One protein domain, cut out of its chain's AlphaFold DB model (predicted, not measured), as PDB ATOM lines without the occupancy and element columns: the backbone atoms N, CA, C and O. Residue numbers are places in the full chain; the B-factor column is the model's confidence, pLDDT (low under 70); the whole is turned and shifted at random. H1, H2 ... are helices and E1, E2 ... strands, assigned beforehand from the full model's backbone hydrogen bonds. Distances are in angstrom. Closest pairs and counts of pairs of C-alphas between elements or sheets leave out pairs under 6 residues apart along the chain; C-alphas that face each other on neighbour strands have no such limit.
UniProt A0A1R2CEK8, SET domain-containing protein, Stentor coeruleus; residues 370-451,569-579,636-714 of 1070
ATOM      1  N   ILE A 370      41.240 -40.303  53.003       95.81
ATOM      2  CA  ILE A 370      42.014 -39.146  52.535       95.81
ATOM      3  C   ILE A 370      41.598 -38.763  51.114       95.81
ATOM      4  O   ILE A 370      41.191 -39.612  50.320       95.81
ATOM      5  N   SER A 371      41.711 -37.475  50.789       94.12
ATOM      6  CA  SER A 371      41.409 -36.931  49.457       94.12
ATOM      7  C   SER A 371      42.653 -36.677  48.603       94.12
ATOM      8  O   SER A 371      42.539 -36.088  47.535       94.12
ATOM      9  N   ASP A 372      43.834 -37.032  49.111       96.25
ATOM     10  CA  ASP A 372      45.114 -36.923  48.418       96.25
ATOM     11  C   ASP A 372      46.148 -37.861  49.068       96.25
ATOM     12  O   ASP A 372      45.931 -38.358  50.172       96.25
ATOM     13  N   TYR A 373      47.280 -38.099  48.408       96.56
ATOM     14  CA  TYR A 373      48.397 -38.879  48.927       96.56
ATOM     15  C   TYR A 373      48.982 -38.284  50.215       96.56
ATOM     16  O   TYR A 373      49.306 -37.099  50.283       96.56
ATOM     17  N   SER A 374      49.209 -39.143  51.213       94.56
ATOM     18  CA  SER A 374      49.904 -38.774  52.449       94.56
ATOM     19  C   SER A 374      51.396 -39.069  52.313       94.56
ATOM     20  O   SER A 374      51.797 -40.227  52.223       94.56
ATOM     21  N   GLU A 375      52.239 -38.044  52.340       92.69
ATOM     22  CA  GLU A 375      53.692 -38.216  52.256       92.69
ATOM     23  C   GLU A 375      54.264 -38.924  53.499       92.69
ATOM     24  O   GLU A 375      53.923 -38.580  54.631       92.69
ATOM     25  N   VAL A 376      55.140 -39.918  53.294       90.12
ATOM     26  CA  VAL A 376      55.860 -40.607  54.389       90.12
ATOM     27  C   VAL A 376      57.272 -40.061  54.585       90.12
ATOM     28  O   VAL A 376      57.765 -39.991  55.709       90.12
ATOM     29  N   SER A 377      57.942 -39.700  53.493       83.88
ATOM     30  CA  SER A 377      59.290 -39.131  53.503       83.88
ATOM     31  C   SER A 377      59.321 -37.829  52.727       83.88
ATOM     32  O   SER A 377      58.847 -37.790  51.594       83.88
ATOM     33  N   GLU A 378      59.926 -36.802  53.317       83.19
ATOM     34  CA  GLU A 378      60.037 -35.468  52.726       83.19
ATOM     35  C   GLU A 378      60.593 -35.513  51.292       83.19
ATOM     36  O   GLU A 378      61.612 -36.150  51.013       83.19
ATOM     37  N   GLY A 379      59.906 -34.830  50.374       86.44
ATOM     38  CA  GLY A 379      60.283 -34.719  48.966       86.44
ATOM     39  C   GLY A 379      59.737 -35.827  48.061       86.44
ATOM     40  O   GLY A 379      59.874 -35.723  46.843       86.44
ATOM     41  N   THR A 380      59.073 -36.849  48.607       92.44
ATOM     42  CA  THR A 380      58.423 -37.909  47.816       92.44
ATOM     43  C   THR A 380      57.212 -37.367  47.063       92.44
ATOM     44  O   THR A 380      57.024 -37.689  45.895       92.44
ATOM     45  N   TYR A 381      56.426 -36.490  47.692       95.06
ATOM     46  CA  TYR A 381      55.229 -35.906  47.087       95.06
ATOM     47  C   TYR A 381      55.568 -35.050  45.856       95.06
ATOM     48  O   TYR A 381      54.850 -35.070  44.860       95.06
ATOM     49  N   LYS A 382      56.727 -34.371  45.861       94.44
ATOM     50  CA  LYS A 382      57.209 -33.578  44.715       94.44
ATOM     51  C   LYS A 382      57.432 -34.419  43.448       94.44
ATOM     52  O   LYS A 382      57.341 -33.881  42.351       94.44
ATOM     53  N   ARG A 383      57.681 -35.728  43.585       94.62
ATOM     54  CA  ARG A 383      57.891 -36.656  42.456       94.62
ATOM     55  C   ARG A 383      56.603 -36.976  41.691       94.62
ATOM     56  O   ARG A 383      56.675 -37.534  40.602       94.62
ATOM     57  N   LEU A 384      55.435 -36.603  42.227       96.44
ATOM     58  CA  LEU A 384      54.152 -36.748  41.537       96.44
ATOM     59  C   LEU A 384      53.941 -35.705  40.434       96.44
ATOM     60  O   LEU A 384      53.040 -35.875  39.621       96.44
ATOM     61  N   PHE A 385      54.715 -34.621  40.394       96.88
ATOM     62  CA  PHE A 385      54.479 -33.537  39.442       96.88
ATOM     63  C   PHE A 385      55.210 -33.750  38.109       96.88
ATOM     64  O   PHE A 385      56.272 -34.374  38.036       96.88
ATOM     65  N   THR A 386      54.612 -33.232  37.039       96.19
ATOM     66  CA  THR A 386      55.118 -33.292  35.665       96.19
ATOM     67  C   THR A 386      54.695 -32.063  34.860       96.19
ATOM     68  O   THR A 386      53.690 -31.397  35.137       96.19
ATOM     69  N   HIS A 387      55.463 -31.786  33.810       93.62
ATOM     70  CA  HIS A 387      55.156 -30.777  32.802       93.62
ATOM     71  C   HIS A 387      54.177 -31.267  31.724       93.62
ATOM     72  O   HIS A 387      53.705 -30.458  30.926       93.62
ATOM     73  N   LYS A 388      53.826 -32.561  31.690       93.88
ATOM     74  CA  LYS A 388      52.818 -33.079  30.752       93.88
ATOM     75  C   LYS A 388      51.444 -32.442  31.011       93.88
ATOM     76  O   LYS A 388      51.018 -32.296  32.159       93.88
ATOM     77  N   ARG A 389      50.758 -32.062  29.930       94.06
ATOM     78  CA  ARG A 389      49.395 -31.502  29.895       94.06
ATOM     79  C   ARG A 389      48.672 -32.008  28.647       94.06
ATOM     80  O   ARG A 389      49.332 -32.276  27.643       94.06
ATOM     81  N   GLY A 390      47.352 -32.162  28.732       93.62
ATOM     82  CA  GLY A 390      46.519 -32.538  27.588       93.62
ATOM     83  C   GLY A 390      46.412 -31.396  26.581       93.62
ATOM     84  O   GLY A 390      46.393 -30.236  26.989       93.62
ATOM     85  N   LYS A 391      46.369 -31.725  25.288       94.50
ATOM     86  CA  LYS A 391      46.214 -30.790  24.161       94.50
ATOM     87  C   LYS A 391      45.352 -31.395  23.046       94.50
ATOM     88  O   LYS A 391      45.721 -31.347  21.873       94.50
ATOM     89  N   CYS A 392      44.242 -32.043  23.395       93.00
ATOM     90  CA  CYS A 392      43.360 -32.635  22.395       93.00
ATOM     91  C   CYS A 392      42.670 -31.595  21.504       93.00
ATOM     92  O   CYS A 392      42.426 -30.451  21.886       93.00
ATOM     93  N   ASN A 393      42.284 -32.059  20.318       91.50
ATOM     94  CA  ASN A 393      41.585 -31.312  19.270       91.50
ATOM     95  C   ASN A 393      40.060 -31.212  19.487       91.50
ATOM     96  O   ASN A 393      39.297 -31.113  18.528       91.50
ATOM     97  N   GLY A 394      39.581 -31.365  20.724       87.31
ATOM     98  CA  GLY A 394      38.149 -31.294  21.024       87.31
ATOM     99  C   GLY A 394      37.323 -32.530  20.648       87.31
ATOM    100  O   GLY A 394      36.130 -32.569  20.938       87.31
ATOM    101  N   GLN A 395      37.915 -33.559  20.031       87.75
ATOM    102  CA  GLN A 395      37.169 -34.725  19.549       87.75
ATOM    103  C   GLN A 395      37.130 -35.877  20.565       87.75
ATOM    104  O   GLN A 395      38.053 -36.087  21.359       87.75
ATOM    105  N   GLU A 396      36.023 -36.627  20.531       89.62
ATOM    106  CA  GLU A 396      35.791 -37.877  21.278       89.62
ATOM    107  C   GLU A 396      35.974 -37.810  22.805       89.62
ATOM    108  O   GLU A 396      36.199 -38.835  23.450       89.62
ATOM    109  N   CYS A 397      35.832 -36.626  23.405       91.50
ATOM    110  CA  CYS A 397      35.924 -36.436  24.856       91.50
ATOM    111  C   CYS A 397      34.626 -35.991  25.534       91.50
ATOM    112  O   CYS A 397      34.609 -35.934  26.755       91.50
ATOM    113  N   GLU A 398      33.551 -35.691  24.800       91.50
ATOM    114  CA  GLU A 398      32.302 -35.167  25.387       91.50
ATOM    115  C   GLU A 398      31.339 -36.252  25.900       91.50
ATOM    116  O   GLU A 398      30.428 -35.957  26.669       91.50
ATOM    117  N   ASP A 399      31.536 -37.513  25.507       91.50
ATOM    118  CA  ASP A 399      30.706 -38.642  25.930       91.50
ATOM    119  C   ASP A 399      31.591 -39.778  26.463       91.50
ATOM    120  O   ASP A 399      32.569 -40.186  25.836       91.50
ATOM    121  N   LEU A 400      31.222 -40.338  27.619       93.00
ATOM    122  CA  LEU A 400      31.867 -41.516  28.198       93.00
ATOM    123  C   LEU A 400      31.928 -42.687  27.206       93.00
ATOM    124  O   LEU A 400      32.896 -43.452  27.222       93.00
ATOM    125  N   SER A 401      30.931 -42.826  26.329       91.06
ATOM    126  CA  SER A 401      30.873 -43.896  25.330       91.06
ATOM    127  C   SER A 401      31.954 -43.768  24.246       91.06
ATOM    128  O   SER A 401      32.456 -44.790  23.766       91.06
ATOM    129  N   THR A 402      32.377 -42.540  23.918       90.00
ATOM    130  CA  THR A 402      33.377 -42.257  22.874       90.00
ATOM    131  C   THR A 402      34.805 -42.309  23.388       90.00
ATOM    132  O   THR A 402      35.729 -42.459  22.601       90.00
ATOM    133  N   LEU A 403      35.013 -42.269  24.707       91.50
ATOM    134  CA  LEU A 403      36.358 -42.276  25.277       91.50
ATOM    135  C   LEU A 403      37.148 -43.574  24.986       91.50
ATOM    136  O   LEU A 403      38.353 -43.620  25.239       91.50
ATOM    137  N   GLY A 404      36.507 -44.631  24.476       88.94
ATOM    138  CA  GLY A 404      37.153 -45.889  24.088       88.94
ATOM    139  C   GLY A 404      37.328 -46.900  25.237       88.94
ATOM    140  O   GLY A 404      37.128 -46.555  26.409       88.94
ATOM    141  N   PRO A 405      37.590 -48.190  24.935       90.81
ATOM    142  CA  PRO A 405      37.750 -49.237  25.946       90.81
ATOM    143  C   PRO A 405      39.106 -49.197  26.673       90.81
ATOM    144  O   PRO A 405      40.102 -48.689  26.165       90.81
ATOM    145  N   PHE A 406      39.139 -49.806  27.860       89.00
ATOM    146  CA  PHE A 406      40.372 -50.097  28.590       89.00
ATOM    147  C   PHE A 406      40.969 -51.435  28.148       89.00
ATOM    148  O   PHE A 406      40.260 -52.442  28.075       89.00
ATOM    149  N   GLU A 407      42.277 -51.468  27.935       87.44
ATOM    150  CA  GLU A 407      43.039 -52.683  27.693       87.44
ATOM    151  C   GLU A 407      43.728 -53.135  28.989       87.44
ATOM    152  O   GLU A 407      44.753 -52.589  29.396       87.44
ATOM    153  N   LEU A 408      43.179 -54.180  29.620       79.62
ATOM    154  CA  LEU A 408      43.674 -54.717  30.896       79.62
ATOM    155  C   LEU A 408      45.148 -55.152  30.851       79.62
ATOM    156  O   LEU A 408      45.869 -54.942  31.819       79.62
ATOM    157  N   VAL A 409      45.602 -55.747  29.742       75.75
ATOM    158  CA  VAL A 409      46.965 -56.306  29.623       75.75
ATOM    159  C   VAL A 409      48.030 -55.212  29.678       75.75
ATOM    160  O   VAL A 409      49.058 -55.383  30.323       75.75
ATOM    161  N   ASN A 410      47.771 -54.084  29.020       75.44
ATOM    162  CA  ASN A 410      48.700 -52.960  28.941       75.44
ATOM    163  C   ASN A 410      48.395 -51.857  29.964       75.44
ATOM    164  O   ASN A 410      49.095 -50.846  29.967       75.44
ATOM    165  N   SER A 411      47.348 -52.031  30.783       80.56
ATOM    166  CA  SER A 411      46.816 -51.022  31.708       80.56
ATOM    167  C   SER A 411      46.673 -49.636  31.058       80.56
ATOM    168  O   SER A 411      47.076 -48.617  31.617       80.56
ATOM    169  N   THR A 412      46.139 -49.602  29.833       86.50
ATOM    170  CA  THR A 412      46.050 -48.385  29.014       86.50
ATOM    171  C   THR A 412      44.702 -48.273  28.311       86.50
ATOM    172  O   THR A 412      43.952 -49.241  28.207       86.50
ATOM    173  N   TRP A 413      44.391 -47.081  27.809       90.38
ATOM    174  CA  TRP A 413      43.186 -46.824  27.024       90.38
ATOM    175  C   TRP A 413      43.442 -47.053  25.536       90.38
ATOM    176  O   TRP A 413      44.433 -46.569  24.992       90.38
ATOM    177  N   THR A 414      42.516 -47.729  24.860       91.75
ATOM    178  CA  THR A 414      42.397 -47.669  23.400       91.75
ATOM    179  C   THR A 414      41.363 -46.594  23.086       91.75
ATOM    180  O   THR A 414      40.167 -46.831  23.215       91.75
ATOM    181  N   SER A 415      41.814 -45.389  22.748       92.06
ATOM    182  CA  SER A 415      40.964 -44.203  22.572       92.06
ATOM    183  C   SER A 415      41.410 -43.428  21.338       92.06
ATOM    184  O   SER A 415      42.620 -43.348  21.119       92.06
ATOM    185  N   ASN A 416      40.487 -42.832  20.570       91.44
ATOM    186  CA  ASN A 416      40.890 -41.852  19.554       91.44
ATOM    187  C   ASN A 416      40.989 -40.429  20.130       91.44
ATOM    188  O   ASN A 416      41.491 -39.538  19.448       91.44
ATOM    189  N   ASN A 417      40.609 -40.208  21.397       93.06
ATOM    190  CA  ASN A 417      40.989 -38.984  22.092       93.06
ATOM    191  C   ASN A 417      42.501 -38.999  22.368       93.06
ATOM    192  O   ASN A 417      43.012 -39.866  23.088       93.06
ATOM    193  N   SER A 418      43.209 -38.017  21.805       92.81
ATOM    194  CA  SER A 418      44.673 -37.949  21.849       92.81
ATOM    195  C   SER A 418      45.218 -37.930  23.277       92.81
ATOM    196  O   SER A 418      46.175 -38.647  23.555       92.81
ATOM    197  N   ASP A 419      44.580 -37.203  24.196       94.88
ATOM    198  CA  ASP A 419      45.051 -37.065  25.580       94.88
ATOM    199  C   ASP A 419      44.795 -38.341  26.391       94.88
ATOM    200  O   ASP A 419      45.701 -38.874  27.040       94.88
ATOM    201  N   ARG A 420      43.583 -38.904  26.294       93.88
ATOM    202  CA  ARG A 420      43.227 -40.134  27.013       93.88
ATOM    203  C   ARG A 420      44.079 -41.319  26.568       93.88
ATOM    204  O   ARG A 420      44.478 -42.125  27.409       93.88
ATOM    205  N   SER A 421      44.393 -41.414  25.274       92.31
ATOM    206  CA  SER A 421      45.239 -42.485  24.724       92.31
ATOM    207  C   SER A 421      46.646 -42.519  25.341       92.31
ATOM    208  O   SER A 421      47.215 -43.595  25.526       92.31
ATOM    209  N   ILE A 422      47.170 -41.358  25.756       92.44
ATOM    210  CA  ILE A 422      48.462 -41.212  26.446       92.44
ATOM    211  C   ILE A 422      48.316 -41.066  27.971       92.44
ATOM    212  O   ILE A 422      49.285 -40.720  28.653       92.44
ATOM    213  N   ARG A 423      47.119 -41.365  28.505       95.25
ATOM    214  CA  ARG A 423      46.757 -41.337  29.934       95.25
ATOM    215  C   ARG A 423      46.930 -39.957  30.587       95.25
ATOM    216  O   ARG A 423      47.394 -39.835  31.720       95.25
ATOM    217  N   VAL A 424      46.560 -38.908  29.863       95.81
ATOM    218  CA  VAL A 424      46.539 -37.523  30.348       95.81
ATOM    219  C   VAL A 424      45.097 -37.014  30.281       95.81
ATOM    220  O   VAL A 424      44.379 -37.294  29.319       95.81
ATOM    221  N   GLU A 425      44.638 -36.315  31.317       95.88
ATOM    222  CA  GLU A 425      43.357 -35.608  31.257       95.88
ATOM    223  C   GLU A 425      43.436 -34.427  30.287       95.88
ATOM    224  O   GLU A 425      44.501 -33.834  30.084       95.88
ATOM    225  N   CYS A 426      42.300 -34.063  29.690       95.62
ATOM    226  CA  CYS A 426      42.247 -32.818  28.928       95.62
ATOM    227  C   CYS A 426      42.556 -31.642  29.863       95.62
ATOM    228  O   CYS A 426      42.233 -31.676  31.047       95.62
ATOM    229  N   SER A 427      43.175 -30.600  29.328       93.94
ATOM    230  CA  SER A 427      43.520 -29.393  30.074       93.94
ATOM    231  C   SER A 427      42.987 -28.157  29.363       93.94
ATOM    232  O   SER A 427      42.432 -28.263  28.271       93.94
ATOM    233  N   ASP A 428      43.156 -26.985  29.963       91.44
ATOM    234  CA  ASP A 428      42.711 -25.711  29.384       91.44
ATOM    235  C   ASP A 428      43.417 -25.363  28.065       91.44
ATOM    236  O   ASP A 428      42.935 -24.521  27.314       91.44
ATOM    237  N   ASP A 429      44.509 -26.063  27.740       91.94
ATOM    238  CA  ASP A 429      45.180 -25.986  26.439       91.94
ATOM    239  C   ASP A 429      44.457 -26.786  25.328       91.94
ATOM    240  O   ASP A 429      44.895 -26.765  24.175       91.94
ATOM    241  N   CYS A 430      43.398 -27.539  25.647       93.56
ATOM    242  CA  CYS A 430      42.635 -28.335  24.683       93.56
ATOM    243  C   CYS A 430      41.536 -27.516  23.994       93.56
ATOM    244  O   CYS A 430      40.959 -26.601  24.569       93.56
ATOM    245  N   GLU A 431      41.145 -27.938  22.790       93.88
ATOM    246  CA  GLU A 431      40.029 -27.331  22.045       93.88
ATOM    247  C   GLU A 431      38.638 -27.812  22.525       93.88
ATOM    248  O   GLU A 431      37.614 -27.388  21.991       93.88
ATOM    249  N   CYS A 432      38.573 -28.718  23.511       91.75
ATOM    250  CA  CYS A 432      37.311 -29.194  24.086       91.75
ATOM    251  C   CYS A 432      36.707 -28.192  25.079       91.75
ATOM    252  O   CYS A 432      37.415 -27.490  25.797       91.75
ATOM    253  N   PHE A 433      35.377 -28.187  25.190       87.81
ATOM    254  CA  PHE A 433      34.683 -27.400  26.208       87.81
ATOM    255  C   PHE A 433      34.792 -28.072  27.582       87.81
ATOM    256  O   PHE A 433      34.371 -29.220  27.743       87.81
ATOM    257  N   GLU A 434      35.310 -27.345  28.574       84.38
ATOM    258  CA  GLU A 434      35.538 -27.841  29.938       84.38
ATOM    259  C   GLU A 434      34.285 -28.492  30.548       84.38
ATOM    260  O   GLU A 434      34.336 -29.657  30.938       84.38
ATOM    261  N   ASP A 435      33.139 -27.801  30.504       85.25
ATOM    262  CA  ASP A 435      31.869 -28.262  31.090       85.25
ATOM    263  C   ASP A 435      31.305 -29.547  30.462       85.25
ATOM    264  O   ASP A 435      30.450 -30.213  31.049       85.25
ATOM    265  N   LYS A 436      31.742 -29.895  29.246       88.94
ATOM    266  CA  LYS A 436      31.273 -31.084  28.518       88.94
ATOM    267  C   LYS A 436      32.290 -32.220  28.517       88.94
ATOM    268  O   LYS A 436      31.923 -33.361  28.244       88.94
ATOM    269  N   CYS A 437      33.553 -31.934  28.817       92.88
ATOM    270  CA  CYS A 437      34.646 -32.883  28.667       92.88
ATOM    271  C   CYS A 437      34.637 -33.971  29.758       92.88
ATOM    272  O   CYS A 437      34.959 -33.734  30.918       92.88
ATOM    273  N   GLN A 438      34.396 -35.214  29.349       94.56
ATOM    274  CA  GLN A 438      34.410 -36.425  30.176       94.56
ATOM    275  C   GLN A 438      35.821 -37.002  30.408       94.56
ATOM    276  O   GLN A 438      35.979 -37.986  31.130       94.56
ATOM    277  N   ASN A 439      36.868 -36.417  29.814       95.31
ATOM    278  CA  ASN A 439      38.274 -36.757  30.097       95.31
ATOM    279  C   ASN A 439      38.924 -35.790  31.116       95.31
ATOM    280  O   ASN A 439      40.130 -35.571  31.062       95.31
ATOM    281  N   ARG A 440      38.123 -35.165  31.994       95.38
ATOM    282  CA  ARG A 440      38.557 -34.291  33.109       95.38
ATOM    283  C   ARG A 440      37.988 -34.748  34.464       95.38
ATOM    284  O   ARG A 440      37.771 -33.942  35.364       95.38
ATOM    285  N   GLN A 441      37.652 -36.030  34.597       95.94
ATOM    286  CA  GLN A 441      36.890 -36.536  35.742       95.94
ATOM    287  C   GLN A 441      37.639 -36.400  37.079       95.94
ATOM    288  O   GLN A 441      36.993 -36.156  38.096       95.94
ATOM    289  N   ILE A 442      38.969 -36.537  37.097       96.19
ATOM    290  CA  ILE A 442      39.799 -36.348  38.298       96.19
ATOM    291  C   ILE A 442      39.839 -34.863  38.663       96.19
ATOM    292  O   ILE A 442      39.445 -34.499  39.773       96.19
ATOM    293  N   SER A 443      40.241 -34.007  37.719       94.56
ATOM    294  CA  SER A 443      40.373 -32.557  37.939       94.56
ATOM    295  C   SER A 443      39.040 -31.926  38.379       94.56
ATOM    296  O   SER A 443      38.987 -31.159  39.340       94.56
ATOM    297  N   LEU A 444      37.927 -32.350  37.766       94.25
ATOM    298  CA  LEU A 444      36.567 -31.901  38.098       94.25
ATOM    299  C   LEU A 444      35.922 -32.656  39.276       94.25
ATOM    300  O   LEU A 444      34.761 -32.403  39.603       94.25
ATOM    301  N   LYS A 445      36.638 -33.588  39.923       94.50
ATOM    302  CA  LYS A 445      36.160 -34.384  41.072       94.50
ATOM    303  C   LYS A 445      34.835 -35.120  40.810       94.50
ATOM    304  O   LYS A 445      33.978 -35.224  41.687       94.50
ATOM    305  N   GLN A 446      34.675 -35.668  39.608       94.94
ATOM    306  CA  GLN A 446      33.499 -36.418  39.146       94.94
ATOM    307  C   GLN A 446      33.572 -37.912  39.519       94.94
ATOM    308  O   GLN A 446      33.213 -38.789  38.734       94.94
ATOM    309  N   PHE A 447      34.066 -38.221  40.717       96.12
ATOM    310  CA  PHE A 447      34.116 -39.586  41.242       96.12
ATOM    311  C   PHE A 447      32.792 -39.993  41.911       96.12
ATOM    312  O   PHE A 447      31.974 -39.151  42.290       96.12
ATOM    313  N   GLN A 448      32.593 -41.299  42.096       98.06
ATOM    314  CA  GLN A 448      31.415 -41.855  42.766       98.06
ATOM    315  C   GLN A 448      31.477 -41.571  44.275       98.06
ATOM    316  O   GLN A 448      32.523 -41.691  44.908       98.06
ATOM    317  N   LYS A 449      30.363 -41.175  44.890       96.81
ATOM    318  CA  LYS A 449      30.345 -40.790  46.308       96.81
ATOM    319  C   LYS A 449      30.005 -41.975  47.205       96.81
ATOM    320  O   LYS A 449      28.972 -42.626  47.036       96.81
ATOM    321  N   LEU A 450      30.840 -42.220  48.217       96.31
ATOM    322  CA  LEU A 450      30.564 -43.217  49.251       96.31
ATOM    323  C   LEU A 450      29.310 -42.832  50.053       96.31
ATOM    324  O   LEU A 450      29.154 -41.686  50.465       96.31
ATOM    325  N   GLY A 451      28.408 -43.790  50.265       95.50
ATOM    326  CA  GLY A 451      27.112 -43.596  50.920       95.50
ATOM    327  C   GLY A 451      25.993 -43.109  49.991       95.50
ATOM    328  O   GLY A 451      24.828 -43.192  50.373       95.50
ATOM    329  N   LYS A 569      29.979 -47.289  32.061       96.31
ATOM    330  CA  LYS A 569      31.348 -47.561  31.601       96.31
ATOM    331  C   LYS A 569      32.140 -46.253  31.426       96.31
ATOM    332  O   LYS A 569      31.576 -45.234  31.051       96.31
ATOM    333  N   ASN A 570      33.456 -46.310  31.644       95.62
ATOM    334  CA  ASN A 570      34.411 -45.194  31.578       95.62
ATOM    335  C   ASN A 570      34.281 -44.131  32.683       95.62
ATOM    336  O   ASN A 570      35.123 -43.234  32.734       95.62
ATOM    337  N   SER A 571      33.308 -44.254  33.591       97.00
ATOM    338  CA  SER A 571      33.207 -43.372  34.757       97.00
ATOM    339  C   SER A 571      34.375 -43.590  35.723       97.00
ATOM    340  O   SER A 571      34.776 -44.733  35.978       97.00
ATOM    341  N   LEU A 572      34.889 -42.508  36.299       97.56
ATOM    342  CA  LEU A 572      35.815 -42.522  37.422       97.56
ATOM    343  C   LEU A 572      35.067 -43.043  38.651       97.56
ATOM    344  O   LEU A 572      34.064 -42.475  39.084       97.56
ATOM    345  N   ILE A 573      35.565 -44.140  39.215       98.25
ATOM    346  CA  ILE A 573      35.094 -44.664  40.492       98.25
ATOM    347  C   ILE A 573      35.595 -43.754  41.603       98.25
ATOM    348  O   ILE A 573      34.777 -43.161  42.289       98.25
ATOM    349  N   ILE A 574      36.915 -43.662  41.771       98.06
ATOM    350  CA  ILE A 574      37.636 -42.765  42.687       98.06
ATOM    351  C   ILE A 574      39.144 -42.922  42.423       98.06
ATOM    352  O   ILE A 574      39.576 -43.888  41.792       98.06
ATOM    353  N   GLU A 575      39.968 -42.010  42.919       97.62
ATOM    354  CA  GLU A 575      41.423 -42.171  42.924       97.62
ATOM    355  C   GLU A 575      41.887 -43.124  44.035       97.62
ATOM    356  O   GLU A 575      41.325 -43.169  45.132       97.62
ATOM    357  N   TYR A 576      42.928 -43.905  43.757       97.25
ATOM    358  CA  TYR A 576      43.566 -44.813  44.701       97.25
ATOM    359  C   TYR A 576      44.635 -44.058  45.494       97.25
ATOM    360  O   TYR A 576      45.815 -44.021  45.126       97.25
ATOM    361  N   PHE A 577      44.204 -43.435  46.588       97.00
ATOM    362  CA  PHE A 577      45.090 -42.726  47.502       97.00
ATOM    363  C   PHE A 577      45.618 -43.628  48.603       97.00
ATOM    364  O   PHE A 577      44.977 -44.601  49.002       97.00
ATOM    365  N   GLY A 578      46.780 -43.252  49.125       95.81
ATOM    366  CA  GLY A 578      47.336 -43.851  50.320       95.81
ATOM    367  C   GLY A 578      48.570 -43.129  50.831       95.81
ATOM    368  O   GLY A 578      48.878 -42.011  50.411       95.81
ATOM    369  N   GLN A 579      49.295 -43.786  51.731       94.81
ATOM    370  CA  GLN A 579      50.619 -43.335  52.133       94.81
ATOM    371  C   GLN A 579      51.602 -43.526  50.977       94.81
ATOM    372  O   GLN A 579      51.719 -44.622  50.429       94.81
ATOM    373  N   ILE A 636      46.629 -48.972  53.390       86.44
ATOM    374  CA  ILE A 636      46.131 -49.850  54.454       86.44
ATOM    375  C   ILE A 636      45.453 -49.068  55.596       86.44
ATOM    376  O   ILE A 636      44.424 -49.527  56.097       86.44
ATOM    377  N   PHE A 637      45.974 -47.883  55.952       83.75
ATOM    378  CA  PHE A 637      45.452 -47.035  57.037       83.75
ATOM    379  C   PHE A 637      44.988 -45.650  56.621       83.75
ATOM    380  O   PHE A 637      44.058 -45.147  57.233       83.75
ATOM    381  N   TYR A 638      45.639 -45.041  55.642       91.38
ATOM    382  CA  TYR A 638      45.203 -43.791  55.037       91.38
ATOM    383  C   TYR A 638      44.942 -44.135  53.594       91.38
ATOM    384  O   TYR A 638      45.844 -44.674  52.966       91.38
ATOM    385  N   GLY A 639      43.752 -43.880  53.079       94.19
ATOM    386  CA  GLY A 639      43.461 -44.184  51.688       94.19
ATOM    387  C   GLY A 639      42.061 -43.776  51.289       94.19
ATOM    388  O   GLY A 639      41.353 -43.133  52.054       94.19
ATOM    389  N   SER A 640      41.660 -44.153  50.086       95.31
ATOM    390  CA  SER A 640      40.266 -44.064  49.661       95.31
ATOM    391  C   SER A 640      39.582 -45.432  49.766       95.31
ATOM    392  O   SER A 640      40.245 -46.471  49.921       95.31
ATOM    393  N   TYR A 641      38.258 -45.463  49.592       95.75
ATOM    394  CA  TYR A 641      37.515 -46.725  49.508       95.75
ATOM    395  C   TYR A 641      37.944 -47.586  48.304       95.75
ATOM    396  O   TYR A 641      37.588 -48.763  48.244       95.75
ATOM    397  N   ALA A 642      38.745 -47.053  47.365       95.50
ATOM    398  CA  ALA A 642      39.325 -47.818  46.257       95.50
ATOM    399  C   ALA A 642      40.077 -49.067  46.746       95.50
ATOM    400  O   ALA A 642      40.010 -50.129  46.133       95.50
ATOM    401  N   SER A 643      40.756 -48.936  47.890       92.50
ATOM    402  CA  SER A 643      41.519 -50.006  48.545       92.50
ATOM    403  C   SER A 643      40.653 -51.136  49.111       92.50
ATOM    404  O   SER A 643      41.173 -52.165  49.541       92.50
ATOM    405  N   ARG A 644      39.328 -50.946  49.127       93.06
ATOM    406  CA  ARG A 644      38.333 -51.914  49.596       93.06
ATOM    407  C   ARG A 644      37.628 -52.629  48.448       93.06
ATOM    408  O   ARG A 644      36.748 -53.434  48.712       93.06
ATOM    409  N   LEU A 645      37.969 -52.375  47.183       95.56
ATOM    410  CA  LEU A 645      37.436 -53.183  46.082       95.56
ATOM    411  C   LEU A 645      38.073 -54.577  46.114       95.56
ATOM    412  O   LEU A 645      39.290 -54.707  46.208       95.56
ATOM    413  N   SER A 646      37.250 -55.617  45.992       93.94
ATOM    414  CA  SER A 646      37.723 -57.003  45.993       93.94
ATOM    415  C   SER A 646      38.394 -57.388  44.672       93.94
ATOM    416  O   SER A 646      38.122 -56.823  43.608       93.94
ATOM    417  N   HIS A 647      39.190 -58.455  44.712       94.50
ATOM    418  CA  HIS A 647      39.741 -59.062  43.508       94.50
ATOM    419  C   HIS A 647      38.669 -59.743  42.642       94.50
ATOM    420  O   HIS A 647      37.846 -60.517  43.139       94.50
ATOM    421  N   SER A 648      38.769 -59.572  41.321       95.31
ATOM    422  CA  SER A 648      38.143 -60.462  40.340       95.31
ATOM    423  C   SER A 648      39.049 -60.738  39.142       95.31
ATOM    424  O   SER A 648      39.661 -59.827  38.599       95.31
ATOM    425  N   CYS A 649      39.076 -61.993  38.673       93.19
ATOM    426  CA  CYS A 649      39.715 -62.370  37.401       93.19
ATOM    427  C   CYS A 649      38.900 -61.929  36.165       93.19
ATOM    428  O   CYS A 649      39.364 -62.056  35.038       93.19
ATOM    429  N   SER A 650      37.659 -61.465  36.357       93.31
ATOM    430  CA  SER A 650      36.841 -60.798  35.333       93.31
ATOM    431  C   SER A 650      36.277 -59.509  35.943       93.31
ATOM    432  O   SER A 650      35.112 -59.475  36.364       93.31
ATOM    433  N   PRO A 651      37.137 -58.493  36.122       95.25
ATOM    434  CA  PRO A 651      36.791 -57.297  36.874       95.25
ATOM    435  C   PRO A 651      35.830 -56.387  36.106       95.25
ATOM    436  O   PRO A 651      35.718 -56.463  34.881       95.25
ATOM    437  N   ASN A 652      35.141 -55.507  36.833       96.56
ATOM    438  CA  ASN A 652      34.358 -54.401  36.265       96.56
ATOM    439  C   ASN A 652      35.000 -53.028  36.511       96.56
ATOM    440  O   ASN A 652      34.518 -52.044  35.958       96.56
ATOM    441  N   CYS A 653      36.082 -52.968  37.288       97.25
ATOM    442  CA  CYS A 653      36.902 -51.785  37.518       97.25
ATOM    443  C   CYS A 653      38.370 -52.069  37.155       97.25
ATOM    444  O   CYS A 653      38.813 -53.218  37.182       97.25
ATOM    445  N   GLY A 654      39.135 -51.033  36.825       95.00
ATOM    446  CA  GLY A 654      40.572 -51.137  36.574       95.00
ATOM    447  C   GLY A 654      41.311 -49.875  36.995       95.00
ATOM    448  O   GLY A 654      40.738 -48.785  36.983       95.00
ATOM    449  N   THR A 655      42.575 -50.036  37.376       94.25
ATOM    450  CA  THR A 655      43.456 -48.932  37.761       94.25
ATOM    451  C   THR A 655      44.302 -48.479  36.586       94.25
ATOM    452  O   THR A 655      44.823 -49.299  35.831       94.25
ATOM    453  N   VAL A 656      44.491 -47.170  36.466       93.75
ATOM    454  CA  VAL A 656      45.402 -46.570  35.493       93.75
ATOM    455  C   VAL A 656      46.088 -45.366  36.109       93.75
ATOM    456  O   VAL A 656      45.449 -44.533  36.755       93.75
ATOM    457  N   THR A 657      47.398 -45.269  35.911       95.25
ATOM    458  CA  THR A 657      48.136 -44.059  36.257       95.25
ATOM    459  C   THR A 657      47.778 -42.971  35.251       95.25
ATOM    460  O   THR A 657      48.012 -43.128  34.054       95.25
ATOM    461  N   MET A 658      47.169 -41.897  35.739       95.69
ATOM    462  CA  MET A 658      46.707 -40.749  34.967       95.69
ATOM    463  C   MET A 658      47.458 -39.496  35.399       95.69
ATOM    464  O   MET A 658      47.897 -39.382  36.545       95.69
ATOM    465  N   ILE A 659      47.565 -38.539  34.484       97.19
ATOM    466  CA  ILE A 659      48.044 -37.190  34.785       97.19
ATOM    467  C   ILE A 659      46.848 -36.245  34.737       97.19
ATOM    468  O   ILE A 659      46.258 -36.062  33.672       97.19
ATOM    469  N   ALA A 660      46.526 -35.633  35.872       95.31
ATOM    470  CA  ALA A 660      45.492 -34.613  36.020       95.31
ATOM    471  C   ALA A 660      46.156 -33.323  36.516       95.31
ATOM    472  O   ALA A 660      46.947 -33.366  37.457       95.31
ATOM    473  N   GLU A 661      45.938 -32.202  35.824       91.75
ATOM    474  CA  GLU A 661      46.557 -30.897  36.138       91.75
ATOM    475  C   GLU A 661      48.090 -30.932  36.349       91.75
ATOM    476  O   GLU A 661      48.670 -30.120  37.070       91.75
ATOM    477  N   GLY A 662      48.791 -31.864  35.694       95.44
ATOM    478  CA  GLY A 662      50.241 -32.032  35.859       95.44
ATOM    479  C   GLY A 662      50.689 -32.813  37.074       95.44
ATOM    480  O   GLY A 662      51.860 -32.736  37.441       95.44
ATOM    481  N   LYS A 663      49.779 -33.540  37.705       96.88
ATOM    482  CA  LYS A 663      50.058 -34.402  38.837       96.88
ATOM    483  C   LYS A 663      49.647 -35.829  38.502       96.88
ATOM    484  O   LYS A 663      48.569 -36.076  37.968       96.88
ATOM    485  N   TYR A 664      50.524 -36.766  38.820       97.56
ATOM    486  CA  TYR A 664      50.255 -38.187  38.724       97.56
ATOM    487  C   TYR A 664      49.289 -38.640  39.820       97.56
ATOM    488  O   TYR A 664      49.481 -38.338  41.000       97.56
ATOM    489  N   SER A 665      48.284 -39.412  39.419       96.19
ATOM    490  CA  SER A 665      47.337 -40.086  40.303       96.19
ATOM    491  C   SER A 665      46.951 -41.447  39.728       96.19
ATOM    492  O   SER A 665      47.007 -41.664  38.518       96.19
ATOM    493  N   ILE A 666      46.562 -42.389  40.579       97.06
ATOM    494  CA  ILE A 666      46.044 -43.691  40.152       97.06
ATOM    495  C   ILE A 666      44.521 -43.595  40.126       97.06
ATOM    496  O   ILE A 666      43.876 -43.653  41.169       97.06
ATOM    497  N   GLY A 667      43.927 -43.477  38.943       96.19
ATOM    498  CA  GLY A 667      42.474 -43.477  38.795       96.19
ATOM    499  C   GLY A 667      41.916 -44.900  38.718       96.19
ATOM    500  O   GLY A 667      42.416 -45.721  37.948       96.19
ATOM    501  N   MET A 668      40.869 -45.192  39.489       97.25
ATOM    502  CA  MET A 668      40.059 -46.407  39.349       97.25
ATOM    503  C   MET A 668      38.855 -46.097  38.457       97.25
ATOM    504  O   MET A 668      38.055 -45.236  38.805       97.25
ATOM    505  N   TYR A 669      38.680 -46.807  37.343       97.12
ATOM    506  CA  TYR A 669      37.609 -46.545  36.372       97.12
ATOM    507  C   TYR A 669      36.731 -47.767  36.119       97.12
ATOM    508  O   TYR A 669      37.204 -48.903  36.163       97.12
ATOM    509  N   ALA A 670      35.461 -47.531  35.784       97.38
ATOM    510  CA  ALA A 670      34.531 -48.562  35.340       97.38
ATOM    511  C   ALA A 670      34.906 -49.077  33.937       97.38
ATOM    512  O   ALA A 670      34.929 -48.328  32.961       97.38
ATOM    513  N   LEU A 671      35.154 -50.381  33.807       95.94
ATOM    514  CA  LEU A 671      35.495 -51.038  32.536       95.94
ATOM    515  C   LEU A 671      34.251 -51.447  31.735       95.94
ATOM    516  O   LEU A 671      34.298 -51.620  30.515       95.94
ATOM    517  N   THR A 672      33.133 -51.601  32.436       94.69
ATOM    518  CA  THR A 672      31.809 -51.956  31.919       94.69
ATOM    519  C   THR A 672      30.751 -51.186  32.696       94.69
ATOM    520  O   THR A 672      31.042 -50.706  33.787       94.69
ATOM    521  N   ASP A 673      29.513 -51.151  32.206       96.56
ATOM    522  CA  ASP A 673      28.398 -50.641  33.008       96.56
ATOM    523  C   ASP A 673      28.239 -51.482  34.283       96.56
ATOM    524  O   ASP A 673      28.148 -52.715  34.225       96.56
ATOM    525  N   ILE A 674      28.219 -50.813  35.433       97.75
ATOM    526  CA  ILE A 674      28.081 -51.421  36.757       97.75
ATOM    527  C   ILE A 674      26.645 -51.207  37.211       97.75
ATOM    528  O   ILE A 674      26.189 -50.079  37.370       97.75
ATOM    529  N   LYS A 675      25.898 -52.287  37.410       96.56
ATOM    530  CA  LYS A 675      24.479 -52.194  37.766       96.56
ATOM    531  C   LYS A 675      24.302 -51.985  39.262       96.56
ATOM    532  O   LYS A 675      25.171 -52.341  40.052       96.56
ATOM    533  N   TYR A 676      23.123 -51.510  39.654       96.38
ATOM    534  CA  TYR A 676      22.708 -51.488  41.054       96.38
ATOM    535  C   TYR A 676      22.960 -52.849  41.732       96.38
ATOM    536  O   TYR A 676      22.647 -53.907  41.162       96.38
ATOM    537  N   LEU A 677      23.560 -52.810  42.925       95.94
ATOM    538  CA  LEU A 677      24.005 -53.952  43.736       95.94
ATOM    539  C   LEU A 677      25.121 -54.821  43.130       95.94
ATOM    540  O   LEU A 677      25.458 -55.850  43.714       95.94
ATOM    541  N   ASP A 678      25.707 -54.462  41.984       96.56
ATOM    542  CA  ASP A 678      26.946 -55.113  41.548       96.56
ATOM    543  C   ASP A 678      28.078 -54.764  42.525       96.56
ATOM    544  O   ASP A 678      28.231 -53.615  42.944       96.56
ATOM    545  N   GLU A 679      28.899 -55.755  42.857       97.19
ATOM    546  CA  GLU A 679      30.169 -55.530  43.538       97.19
ATOM    547  C   GLU A 679      31.182 -54.905  42.577       97.19
ATOM    548  O   GLU A 679      31.329 -55.344  41.432       97.19
ATOM    549  N   LEU A 680      31.897 -53.889  43.050       98.19
ATOM    550  CA  LEU A 680      33.009 -53.276  42.345       98.19
ATOM    551  C   LEU A 680      34.272 -54.094  42.629       98.19
ATOM    552  O   LEU A 680      34.647 -54.322  43.778       98.19
ATOM    553  N   THR A 681      34.918 -54.554  41.562       97.38
ATOM    554  CA  THR A 681      36.069 -55.459  41.627       97.38
ATOM    555  C   THR A 681      37.118 -55.085  40.590       97.38
ATOM    556  O   THR A 681      36.767 -54.666  39.485       97.38
ATOM    557  N   PHE A 682      38.394 -55.286  40.916       95.62
ATOM    558  CA  PHE A 682      39.513 -55.090  39.988       95.62
ATOM    559  C   PHE A 682      40.483 -56.281  40.012       95.62
ATOM    560  O   PHE A 682      40.440 -57.120  40.916       95.62
ATOM    561  N   ASP A 683      41.328 -56.413  38.988       93.25
ATOM    562  CA  ASP A 683      42.412 -57.398  39.017       93.25
ATOM    563  C   ASP A 683      43.596 -56.811  39.794       93.25
ATOM    564  O   ASP A 683      44.099 -55.749  39.441       93.25
ATOM    565  N   TYR A 684      44.042 -57.496  40.849       91.38
ATOM    566  CA  TYR A 684      45.139 -57.017  41.688       91.38
ATOM    567  C   TYR A 684      46.496 -57.120  40.981       91.38
ATOM    568  O   TYR A 684      47.447 -56.470  41.409       91.38
ATOM    569  N   ASN A 685      46.614 -57.971  39.948       85.44
ATOM    570  CA  ASN A 685      47.862 -58.235  39.218       85.44
ATOM    571  C   ASN A 685      49.077 -58.499  40.132       85.44
ATOM    572  O   ASN A 685      50.221 -58.202  39.795       85.44
ATOM    573  N   SER A 686      48.829 -59.068  41.313       83.38
ATOM    574  CA  SER A 686      49.843 -59.260  42.343       83.38
ATOM    575  C   SER A 686      50.634 -60.547  42.127       83.38
ATOM    576  O   SER A 686      50.089 -61.581  41.729       83.38
ATOM    577  N   ILE A 687      51.929 -60.496  42.436       81.00
ATOM    578  CA  ILE A 687      52.876 -61.599  42.250       81.00
ATOM    579  C   ILE A 687      53.572 -61.899  43.582       81.00
ATOM    580  O   ILE A 687      53.978 -60.984  44.292       81.00
ATOM    581  N   THR A 688      53.767 -63.182  43.894       78.62
ATOM    582  CA  THR A 688      54.539 -63.650  45.054       78.62
ATOM    583  C   THR A 688      55.654 -64.626  44.660       78.62
ATOM    584  O   THR A 688      55.466 -65.534  43.845       78.62
ATOM    585  N   GLU A 689      56.824 -64.487  45.289       75.19
ATOM    586  CA  GLU A 689      57.928 -65.458  45.218       75.19
ATOM    587  C   GLU A 689      57.705 -66.677  46.137       75.19
ATOM    588  O   GLU A 689      58.382 -67.694  45.999       75.19
ATOM    589  N   SER A 690      56.759 -66.608  47.080       76.56
ATOM    590  CA  SER A 690      56.483 -67.686  48.028       76.56
ATOM    591  C   SER A 690      55.433 -68.646  47.469       76.56
ATOM    592  O   SER A 690      54.275 -68.294  47.251       76.56
ATOM    593  N   ARG A 691      55.831 -69.906  47.259       81.56
ATOM    594  CA  ARG A 691      54.904 -70.966  46.831       81.56
ATOM    595  C   ARG A 691      53.803 -71.203  47.864       81.56
ATOM    596  O   ARG A 691      52.659 -71.435  47.492       81.56
ATOM    597  N   GLU A 692      54.151 -71.153  49.145       80.44
ATOM    598  CA  GLU A 692      53.203 -71.294  50.253       80.44
ATOM    599  C   GLU A 692      52.155 -70.172  50.220       80.44
ATOM    600  O   GLU A 692      50.962 -70.431  50.339       80.44
ATOM    601  N   GLU A 693      52.588 -68.936  49.964       79.00
ATOM    602  CA  GLU A 693      51.689 -67.789  49.837       79.00
ATOM    603  C   GLU A 693      50.752 -67.905  48.645       79.00
ATOM    604  O   GLU A 693      49.547 -67.719  48.789       79.00
ATOM    605  N   HIS A 694      51.278 -68.296  47.488       85.31
ATOM    606  CA  HIS A 694      50.457 -68.536  46.310       85.31
ATOM    607  C   HIS A 694      49.353 -69.572  46.575       85.31
ATOM    608  O   HIS A 694      48.199 -69.336  46.231       85.31
ATOM    609  N   LEU A 695      49.688 -70.692  47.229       84.50
ATOM    610  CA  LEU A 695      48.726 -71.758  47.530       84.50
ATOM    611  C   LEU A 695      47.664 -71.338  48.559       84.50
ATOM    612  O   LEU A 695      46.538 -71.827  48.496       84.50
ATOM    613  N   ASN A 696      47.993 -70.413  49.461       84.00
ATOM    614  CA  ASN A 696      47.053 -69.857  50.438       84.00
ATOM    615  C   ASN A 696      46.175 -68.724  49.866       84.00
ATOM    616  O   ASN A 696      45.206 -68.314  50.505       84.00
ATOM    617  N   ALA A 697      46.472 -68.228  48.662       88.69
ATOM    618  CA  ALA A 697      45.763 -67.132  48.005       88.69
ATOM    619  C   ALA A 697      44.634 -67.611  47.072       88.69
ATOM    620  O   ALA A 697      44.515 -67.156  45.930       88.69
ATOM    621  N   VAL A 698      43.809 -68.559  47.537       92.69
ATOM    622  CA  VAL A 698      42.666 -69.086  46.769       92.69
ATOM    623  C   VAL A 698      41.707 -67.949  46.409       92.69
ATOM    624  O   VAL A 698      41.328 -67.133  47.249       92.69
ATOM    625  N   CYS A 699      41.324 -67.876  45.137       94.50
ATOM    626  CA  CYS A 699      40.479 -66.814  44.607       94.50
ATOM    627  C   CYS A 699      38.992 -67.097  44.847       94.50
ATOM    628  O   CYS A 699      38.495 -68.163  44.491       94.50
ATOM    629  N   LEU A 700      38.275 -66.099  45.375       95.81
ATOM    630  CA  LEU A 700      36.844 -66.165  45.710       95.81
ATOM    631  C   LEU A 700      35.962 -65.334  44.761       95.81
ATOM    632  O   LEU A 700      34.856 -64.934  45.117       95.81
ATOM    633  N   CYS A 701      36.451 -65.015  43.558       94.62
ATOM    634  CA  CYS A 701      35.781 -64.065  42.662       94.62
ATOM    635  C   CYS A 701      34.540 -64.603  41.935       94.62
ATOM    636  O   CYS A 701      33.889 -63.837  41.228       94.62
ATOM    637  N   ALA A 702      34.228 -65.902  42.051       90.88
ATOM    638  CA  ALA A 702      33.089 -66.538  41.380       90.88
ATOM    639  C   ALA A 702      33.068 -66.421  39.834       90.88
ATOM    640  O   ALA A 702      32.032 -66.640  39.202       90.88
ATOM    641  N   SER A 703      34.190 -66.077  39.196       91.12
ATOM    642  CA  SER A 703      34.281 -65.909  37.739       91.12
ATOM    643  C   SER A 703      34.436 -67.242  37.001       91.12
ATOM    644  O   SER A 703      35.238 -68.088  37.397       91.12
ATOM    645  N   SER A 704      33.768 -67.387  35.854       87.12
ATOM    646  CA  SER A 704      33.933 -68.541  34.956       87.12
ATOM    647  C   SER A 704      35.331 -68.654  34.330       87.12
ATOM    648  O   SER A 704      35.692 -69.713  33.828       87.12
ATOM    649  N   ILE A 705      36.106 -67.566  34.331       90.50
ATOM    650  CA  ILE A 705      37.492 -67.504  33.830       90.50
ATOM    651  C   ILE A 705      38.502 -67.307  34.974       90.50
ATOM    652  O   ILE A 705      39.570 -66.729  34.792       90.50
ATOM    653  N   CYS A 706      38.145 -67.737  36.187       92.12
ATOM    654  CA  CYS A 706      38.985 -67.601  37.372       92.12
ATOM    655  C   CYS A 706      40.340 -68.319  37.220       92.12
ATOM    656  O   CYS A 706      40.401 -69.490  36.845       92.12
ATOM    657  N   ARG A 707      41.427 -67.644  37.624       92.38
ATOM    658  CA  ARG A 707      42.796 -68.196  37.681       92.38
ATOM    659  C   ARG A 707      43.030 -69.144  38.866       92.38
ATOM    660  O   ARG A 707      44.158 -69.561  39.101       92.38
ATOM    661  N   SER A 708      41.984 -69.483  39.623       92.44
ATOM    662  CA  SER A 708      42.001 -70.269  40.873       92.44
ATOM    663  C   SER A 708      42.688 -69.599  42.071       92.44
ATOM    664  O   SER A 708      42.225 -69.769  43.195       92.44
ATOM    665  N   PHE A 709      43.718 -68.785  41.845       92.50
ATOM    666  CA  PHE A 709      44.425 -68.006  42.864       92.50
ATOM    667  C   PHE A 709      44.466 -66.527  42.463       92.50
ATOM    668  O   PHE A 709      44.540 -66.215  41.271       92.50
ATOM    669  N   TYR A 710      44.378 -65.617  43.437       90.62
ATOM    670  CA  TYR A 710      44.420 -64.171  43.169       90.62
ATOM    671  C   TYR A 710      45.847 -63.604  43.149       90.62
ATOM    672  O   TYR A 710      46.066 -62.547  42.565       90.62
ATOM    673  N   LEU A 711      46.818 -64.322  43.727       87.94
ATOM    674  CA  LEU A 711      48.249 -64.044  43.579       87.94
ATOM    675  C   LEU A 711      48.844 -64.952  42.503       87.94
ATOM    676  O   LEU A 711      48.661 -66.168  42.552       87.94
ATOM    677  N   ALA A 712      49.616 -64.396  41.576       85.44
ATOM    678  CA  ALA A 712      50.445 -65.181  40.669       85.44
ATOM    679  C   ALA A 712      51.745 -65.615  41.367       85.44
ATOM    680  O   ALA A 712      52.329 -64.863  42.142       85.44
ATOM    681  N   HIS A 713      52.235 -66.821  41.082       81.62
ATOM    682  CA  HIS A 713      53.542 -67.253  41.572       81.62
ATOM    683  C   HIS A 713      54.641 -66.831  40.594       81.62
ATOM    684  O   HIS A 713      54.609 -67.208  39.420       81.62
ATOM    685  N   ALA A 714      55.635 -66.089  41.079       70.19
ATOM    686  CA  ALA A 714      56.851 -65.758  40.351       70.19
ATOM    687  C   ALA A 714      57.677 -67.026  40.095       70.19
ATOM    688  O   ALA A 714      58.610 -67.334  40.829       70.19
TER     689      ALA A 714
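This is residues 370 to 451, 569 to 579 and 636 to 714 of the 1070 residues of the protein "SET domain-containing protein" of Stentor coeruleus (UniProt A0A1R2CEK8). With little regular structure, this is a small antiparallel sheet, E1 E4 E3, amid long loops, with an end lobe of E6, H4 and E7. The 172 printed residues hold four named helices and seven named strands, class mixed. The whole is compact: radius of gyration of the C-alphas 17.2 A, spans 53, 42 and 34 A.

H1, residues 381-384, begins at (55.229, -35.906, 47.087), followed by H2 418-421, E1 572-575, E2 636-639, H3 641-644, E3 653-660, E4 663-670, E5 679-682, E6 686-688, H4 691-696 and E7 711-713, ending at (53.542, -67.253, 41.572).

E4 is antiparallel to E3, a hairpin, N 656 to O 667 2.9 A, and to E1, N 573 to O 668 2.8 A. H1 and H3 only graze this sheet. E6 and E7, parallel with H4 between, make a strand-helix-strand unit, N 712 to O 686 2.9 A. H4's O i to N i+4 pairs are within hydrogen-bond range.

Cuts after residues 451 and 579 span 20.2 A and 8.2 A. No printed residue's pLDDT is under 70.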